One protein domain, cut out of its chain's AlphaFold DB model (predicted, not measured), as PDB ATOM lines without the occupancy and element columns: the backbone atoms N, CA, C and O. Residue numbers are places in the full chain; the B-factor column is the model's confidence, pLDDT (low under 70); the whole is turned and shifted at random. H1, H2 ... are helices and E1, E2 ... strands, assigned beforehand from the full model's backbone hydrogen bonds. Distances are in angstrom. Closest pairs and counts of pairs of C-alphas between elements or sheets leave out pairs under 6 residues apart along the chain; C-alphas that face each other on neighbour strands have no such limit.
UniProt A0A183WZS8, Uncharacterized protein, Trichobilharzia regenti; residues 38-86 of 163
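Overview. This is residues 38 to 86 of the 163 residues of an uncharacterized protein of Trichobilharzia regenti (UniProt A0A183WZS8). One long helix, H2, makes one side of a flat, open frame, and the rest of the printed part folds back along the other side, with the short helix H1 near one end of H2 and the strand E1 coming back from the other end. Few contacts bridge the frame, and residues 49 to 55, at the corner between H1 and H2, stick out. The printed part has 49 residues with two named helices and one named strand, in the order H1, H2, E1, and its class is mostly helix. It is loose, with a radius of gyration of the C-alphas of 12.5 A, and the C-alphas span 37 by 22 by 11 A.

Arrangement. From Ser 38 the backbone leads to H1, residues 44 to 48, and a tight link of 5 residues joins it to H2, residues 54 to 75. H1 and H2 touch, with 4 pairs of C-alphas within 8 A; H2 touches H1 with residues 54 to 57 alone. Their closest C-alphas are those of Ser 44 and Leu 57, 7.6 A apart, while their centres are 16.6 A apart. A tight link of 2 residues leads from H2 to E1, residues 78 to 81. The closest C-alphas of H2 and E1 are those of Val 72 and Cys 79, 6.7 A apart, and their centres are 13.9 A apart. The N-to-C direction of H2 has a z component of -0.97, and that of E1 has one of 0.92. H1 and E1 are apart. E1 pairs with no named strand. In H1 and H2 every O i to N i+4 pair is within hydrogen-bond range.

Along the chain. H1 runs from Ser 44, C-alpha at (-31.517, -27.997, 10.894), to Arg 48, 6.1 A from first to last C-alpha. H2 runs from Trp 54, C-alpha at (-27.670, -19.846, 15.940), to Phe 75, C-alpha at (-21.595, -28.147, -14.445), a length of 32.1 A. E1 runs from Leu 78 to Ala 81, whose C-alpha is at (-33.910, -28.444, -3.603), a length of 9.9 A.

Size, cuts and confidence. The two C-alphas farthest apart are those of Thr 52 and Gln 76, at 37.0 A. The first and last printed C-alphas, those of Ser 38 and Phe 86, are 14.5 A apart. The printed part has no cut, and both links between named elements are tight. The mean pLDDT of the printed part is 72.0. In this predicted model 21 printed residues are under 70, namely residues 42 to 58 and 83 to 86; the mean is 61 for H1, 77 for H2 and 80 for E1.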
ATOM      1  N   SER A  38     -33.518 -33.755  -1.572       81.06
ATOM      2  CA  SER A  38     -34.739 -33.908  -0.795       81.06
ATOM      3  C   SER A  38     -34.540 -33.352   0.614       81.06
ATOM      4  O   SER A  38     -33.594 -33.747   1.288       81.06
ATOM      5  N   ALA A  39     -35.424 -32.451   1.051       73.06
ATOM      6  CA  ALA A  39     -35.452 -31.888   2.401       73.06
ATOM      7  C   ALA A  39     -34.103 -31.305   2.888       73.06
ATOM      8  O   ALA A  39     -33.558 -31.730   3.902       73.06
ATOM      9  N   VAL A  40     -33.594 -30.275   2.198       73.12
ATOM     10  CA  VAL A  40     -32.330 -29.560   2.510       73.12
ATOM     11  C   VAL A  40     -32.205 -29.107   3.971       73.12
ATOM     12  O   VAL A  40     -31.105 -28.994   4.489       73.12
ATOM     13  N   ASN A  41     -33.323 -28.820   4.633       70.25
ATOM     14  CA  ASN A  41     -33.387 -28.338   6.012       70.25
ATOM     15  C   ASN A  41     -33.803 -29.429   7.018       70.25
ATOM     16  O   ASN A  41     -34.162 -29.109   8.153       70.25
ATOM     17  N   ALA A  42     -33.811 -30.708   6.620       68.00
ATOM     18  CA  ALA A  42     -34.273 -31.806   7.470       68.00
ATOM     19  C   ALA A  42     -33.492 -31.898   8.787       68.00
ATOM     20  O   ALA A  42     -34.073 -32.213   9.827       68.00
ATOM     21  N   PHE A  43     -32.194 -31.596   8.749       67.12
ATOM     22  CA  PHE A  43     -31.317 -31.720   9.909       67.12
ATOM     23  C   PHE A  43     -31.207 -30.432  10.718       67.12
ATOM     24  O   PHE A  43     -30.852 -30.506  11.888       67.12
ATOM     25  N   SER A  44     -31.641 -29.282  10.195       65.56
ATOM     26  CA  SER A  44     -31.517 -27.997  10.894       65.56
ATOM     27  C   SER A  44     -32.196 -27.996  12.274       65.56
ATOM     28  O   SER A  44     -31.714 -27.347  13.199       65.56
ATOM     29  N   HIS A  45     -33.284 -28.757  12.456       59.22
ATOM     30  CA  HIS A  45     -33.940 -28.935  13.760       59.22
ATOM     31  C   HIS A  45     -33.213 -29.908  14.697       59.22
ATOM     32  O   HIS A  45     -33.163 -29.662  15.900       59.22
ATOM     33  N   LEU A  46     -32.648 -30.999  14.175       59.72
ATOM     34  CA  LEU A  46     -31.848 -31.929  14.978       59.72
ATOM     35  C   LEU A  46     -30.524 -31.281  15.394       59.72
ATOM     36  O   LEU A  46     -30.055 -31.466  16.513       59.72
ATOM     37  N   GLU A  47     -29.955 -30.452  14.525       61.97
ATOM     38  CA  GLU A  47     -28.724 -29.721  14.782       61.97
ATOM     39  C   GLU A  47     -28.929 -28.495  15.677       61.97
ATOM     40  O   GLU A  47     -28.002 -28.124  16.393       61.97
ATOM     41  N   ARG A  48     -30.150 -27.940  15.780       59.16
ATOM     42  CA  ARG A  48     -30.504 -26.991  16.859       59.16
ATOM     43  C   ARG A  48     -30.251 -27.571  18.251       59.16
ATOM     44  O   ARG A  48     -29.914 -26.815  19.153       59.16
ATOM     45  N   LEU A  49     -30.394 -28.886  18.426       57.88
ATOM     46  CA  LEU A  49     -30.101 -29.551  19.702       57.88
ATOM     47  C   LEU A  49     -28.595 -29.732  19.935       57.88
ATOM     48  O   LEU A  49     -28.174 -30.000  21.055       57.88
ATOM     49  N   ARG A  50     -27.785 -29.613  18.875       55.94
ATOM     50  CA  ARG A  50     -26.342 -29.877  18.889       55.94
ATOM     51  C   ARG A  50     -25.508 -28.588  18.903       55.94
ATOM     52  O   ARG A  50     -24.412 -28.589  19.455       55.94
ATOM     53  N   TYR A  51     -26.005 -27.489  18.329       57.03
ATOM     54  CA  TYR A  51     -25.318 -26.197  18.323       57.03
ATOM     55  C   TYR A  51     -25.711 -25.319  19.509       57.03
ATOM     56  O   TYR A  51     -26.875 -25.007  19.725       57.03
ATOM     57  N   THR A  52     -24.700 -24.811  20.214       57.31
ATOM     58  CA  THR A  52     -24.863 -23.852  21.317       57.31
ATOM     59  C   THR A  52     -25.266 -22.448  20.852       57.31
ATOM     60  O   THR A  52     -25.632 -21.616  21.678       57.31
ATOM     61  N   SER A  53     -25.194 -22.152  19.544       59.66
ATOM     62  CA  SER A  53     -25.568 -20.845  18.995       59.66
ATOM     63  C   SER A  53     -26.103 -20.911  17.561       59.66
ATOM     64  O   SER A  53     -25.595 -21.642  16.709       59.66
ATOM     65  N   TRP A  54     -27.080 -20.049  17.270       60.09
ATOM     66  CA  TRP A  54     -27.670 -19.846  15.940       60.09
ATOM     67  C   TRP A  54     -26.666 -19.387  14.878       60.09
ATOM     68  O   TRP A  54     -26.834 -19.667  13.692       60.09
ATOM     69  N   ARG A  55     -25.593 -18.707  15.301       62.66
ATOM     70  CA  ARG A  55     -24.537 -18.219  14.406       62.66
ATOM     71  C   ARG A  55     -23.765 -19.371  13.753       62.66
ATOM     72  O   ARG A  55     -23.431 -19.275  12.578       62.66
ATOM     73  N   ASN A  56     -23.526 -20.464  14.477       63.66
ATOM     74  CA  ASN A  56     -22.801 -21.616  13.934       63.66
ATOM     75  C   ASN A  56     -23.628 -22.378  12.891       63.66
ATOM     76  O   ASN A  56     -23.091 -22.760  11.854       63.66
ATOM     77  N   LEU A  57     -24.933 -22.522  13.135       64.94
ATOM     78  CA  LEU A  57     -25.866 -23.135  12.189       64.94
ATOM     79  C   LEU A  57     -25.978 -22.312  10.895       64.94
ATOM     80  O   LEU A  57     -25.889 -22.864   9.802       64.94
ATOM     81  N   SER A  58     -26.109 -20.986  11.021       66.69
ATOM     82  CA  SER A  58     -26.148 -20.069   9.872       66.69
ATOM     83  C   SER A  58     -24.874 -20.169   9.020       66.69
ATOM     84  O   SER A  58     -24.953 -20.384   7.813       66.69
ATOM     85  N   ASN A  59     -23.694 -20.154   9.653       70.31
ATOM     86  CA  ASN A  59     -22.419 -20.300   8.944       70.31
ATOM     87  C   ASN A  59     -22.318 -21.630   8.176       70.31
ATOM     88  O   ASN A  59     -21.845 -21.644   7.041       70.31
ATOM     89  N   HIS A  60     -22.752 -22.743   8.776       72.00
ATOM     90  CA  HIS A  60     -22.721 -24.049   8.115       72.00
ATOM     91  C   HIS A  60     -23.644 -24.083   6.889       72.00
ATOM     92  O   HIS A  60     -23.251 -24.546   5.818       72.00
ATOM     93  N   HIS A  61     -24.841 -23.511   7.024       75.31
ATOM     94  CA  HIS A  61     -25.805 -23.422   5.935       75.31
ATOM     95  C   HIS A  61     -25.289 -22.567   4.766       75.31
ATOM     96  O   HIS A  61     -25.372 -22.997   3.615       75.31
ATOM     97  N   SER A  62     -24.685 -21.405   5.038       74.12
ATOM     98  CA  SER A  62     -24.088 -20.565   3.988       74.12
ATOM     99  C   SER A  62     -22.920 -21.263   3.277       74.12
ATOM    100  O   SER A  62     -22.778 -21.133   2.061       74.12
ATOM    101  N   ILE A  63     -22.108 -22.057   3.991       81.31
ATOM    102  CA  ILE A  63     -21.048 -22.872   3.369       81.31
ATOM    103  C   ILE A  63     -21.660 -23.917   2.430       81.31
ATOM    104  O   ILE A  63     -21.234 -24.017   1.278       81.31
ATOM    105  N   LEU A  64     -22.672 -24.661   2.887       82.94
ATOM    106  CA  LEU A  64     -23.366 -25.661   2.076       82.94
ATOM    107  C   LEU A  64     -23.961 -25.047   0.805       82.94
ATOM    108  O   LEU A  64     -23.705 -25.543  -0.292       82.94
ATOM    109  N   MET A  65     -24.702 -23.945   0.941       81.25
ATOM    110  CA  MET A  65     -25.304 -23.256  -0.203       81.25
ATOM    111  C   MET A  65     -24.243 -22.713  -1.163       81.25
ATOM    112  O   MET A  65     -24.400 -22.827  -2.378       81.25
ATOM    113  N   GLY A  66     -23.122 -22.200  -0.647       80.81
ATOM    114  CA  GLY A  66     -22.004 -21.743  -1.471       80.81
ATOM    115  C   GLY A  66     -21.336 -22.868  -2.271       80.81
ATOM    116  O   GLY A  66     -21.012 -22.681  -3.447       80.81
ATOM    117  N   VAL A  67     -21.142 -24.046  -1.670       85.38
ATOM    118  CA  VAL A  67     -20.583 -25.219  -2.367       85.38
ATOM    119  C   VAL A  67     -21.569 -25.750  -3.407       85.38
ATOM    120  O   VAL A  67     -21.170 -26.014  -4.541       85.38
ATOM    121  N   LEU A  68     -22.853 -25.846  -3.052       86.25
ATOM    122  CA  LEU A  68     -23.914 -26.269  -3.961       86.25
ATOM    123  C   LEU A  68     -24.004 -25.350  -5.181       86.25
ATOM    124  O   LEU A  68     -24.049 -25.829  -6.311       86.25
ATOM    125  N   LEU A  69     -23.964 -24.035  -4.970       82.50
ATOM    126  CA  LEU A  69     -24.012 -23.062  -6.053       82.50
ATOM    127  C   LEU A  69     -22.847 -23.237  -7.031       82.50
ATOM    128  O   LEU A  69     -23.064 -23.261  -8.240       82.50
ATOM    129  N   ARG A  70     -21.617 -23.385  -6.522       83.12
ATOM    130  CA  ARG A  70     -20.450 -23.627  -7.385       83.12
ATOM    131  C   ARG A  70     -20.619 -24.900  -8.199       83.12
ATOM    132  O   ARG A  70     -20.331 -24.887  -9.386       83.12
ATOM    133  N   LEU A  71     -21.128 -25.969  -7.590       84.62
ATOM    134  CA  LEU A  71     -21.398 -27.219  -8.295       84.62
ATOM    135  C   LEU A  71     -22.433 -27.028  -9.416       84.62
ATOM    136  O   LEU A  71     -22.255 -27.516 -10.525       84.62
ATOM    137  N   VAL A  72     -23.501 -26.284  -9.147       85.44
ATOM    138  CA  VAL A  72     -24.546 -26.006 -10.138       85.44
ATOM    139  C   VAL A  72     -24.010 -25.191 -11.312       85.44
ATOM    140  O   VAL A  72     -24.302 -25.521 -12.458       85.44
ATOM    141  N   VAL A  73     -23.212 -24.159 -11.038       82.00
ATOM    142  CA  VAL A  73     -22.656 -23.271 -12.067       82.00
ATOM    143  C   VAL A  73     -21.559 -23.962 -12.877       82.00
ATOM    144  O   VAL A  73     -21.612 -23.915 -14.104       82.00
ATOM    145  N   ASP A  74     -20.612 -24.642 -12.219       86.44
ATOM    146  CA  ASP A  74     -19.482 -25.325 -12.870       86.44
ATOM    147  C   ASP A  74     -19.960 -26.368 -13.899       86.44
ATOM    148  O   ASP A  74     -19.318 -26.556 -14.932       86.44
ATOM    149  N   PHE A  75     -21.083 -27.042 -13.625       85.50
ATOM    150  CA  PHE A  75     -21.595 -28.147 -14.445       85.50
ATOM    151  C   PHE A  75     -22.944 -27.856 -15.121       85.50
ATOM    152  O   PHE A  75     -23.517 -28.758 -15.727       85.50
ATOM    153  N   GLN A  76     -23.452 -26.620 -15.038       84.81
ATOM    154  CA  GLN A  76     -24.744 -26.201 -15.606       84.81
ATOM    155  C   GLN A  76     -25.917 -27.126 -15.218       84.81
ATOM    156  O   GLN A  76     -26.724 -27.536 -16.053       84.81
ATOM    157  N   LEU A  77     -26.004 -27.480 -13.934       81.75
ATOM    158  CA  LEU A  77     -26.983 -28.450 -13.438       81.75
ATOM    159  C   LEU A  77     -28.362 -27.821 -13.227       81.75
ATOM    160  O   LEU A  77     -28.488 -26.729 -12.674       81.75
ATOM    161  N   LEU A  78     -29.422 -28.575 -13.519       82.12
ATOM    162  CA  LEU A  78     -30.738 -28.301 -12.946       82.12
ATOM    163  C   LEU A  78     -30.754 -28.755 -11.480       82.12
ATOM    164  O   LEU A  78     -30.794 -29.956 -11.208       82.12
ATOM    165  N   CYS A  79     -30.743 -27.815 -10.535       82.12
ATOM    166  CA  CYS A  79     -30.822 -28.124  -9.108       82.12
ATOM    167  C   CYS A  79     -32.247 -27.971  -8.574       82.12
ATOM    168  O   CYS A  79     -32.810 -26.878  -8.597       82.12
ATOM    169  N   ILE A  80     -32.803 -29.054  -8.034       80.44
ATOM    170  CA  ILE A  80     -34.102 -29.071  -7.361       80.44
ATOM    171  C   ILE A  80     -33.855 -29.347  -5.882       80.44
ATOM    172  O   ILE A  80     -33.568 -30.475  -5.490       80.44
ATOM    173  N   ALA A  81     -33.971 -28.315  -5.052       76.88
ATOM    174  CA  ALA A  81     -33.910 -28.444  -3.603       76.88
ATOM    175  C   ALA A  81     -35.321 -28.331  -3.027       76.88
ATOM    176  O   ALA A  81     -36.001 -27.327  -3.227       76.88
ATOM    177  N   THR A  82     -35.755 -29.354  -2.298       72.81
ATOM    178  CA  THR A  82     -37.015 -29.307  -1.548       72.81
ATOM    179  C   THR A  82     -36.716 -28.998  -0.090       72.81
ATOM    180  O   THR A  82     -35.727 -29.475   0.467       72.81
ATOM    181  N   MET A  83     -37.562 -28.189   0.535       69.75
ATOM    182  CA  MET A  83     -37.482 -27.888   1.960       69.75
ATOM    183  C   MET A  83     -38.667 -28.541   2.655       69.75
ATOM    184  O   MET A  83     -39.793 -28.476   2.162       69.75
ATOM    185  N   ARG A  84     -38.420 -29.175   3.798       62.84
ATOM    186  CA  ARG A  84     -39.485 -29.670   4.658       62.84
ATOM    187  C   ARG A  84     -40.081 -28.476   5.389       62.84
ATOM    188  O   ARG A  84     -39.397 -27.832   6.188       62.84
ATOM    189  N   HIS A  85     -41.339 -28.177   5.097       58.19
ATOM    190  CA  HIS A  85     -42.116 -27.256   5.908       58.19
ATOM    191  C   HIS A  85     -42.620 -28.021   7.132       58.19
ATOM    192  O   HIS A  85     -43.218 -29.089   6.998       58.19
ATOM    193  N   PHE A  86     -42.337 -27.507   8.322       51.75
ATOM    194  CA  PHE A  86     -42.976 -27.985   9.539       51.75
ATOM    195  C   PHE A  86     -44.166 -27.058   9.777       51.75
ATOM    196  O   PHE A  86     -43.935 -25.898  10.117       51.75
TER     197      PHE A  86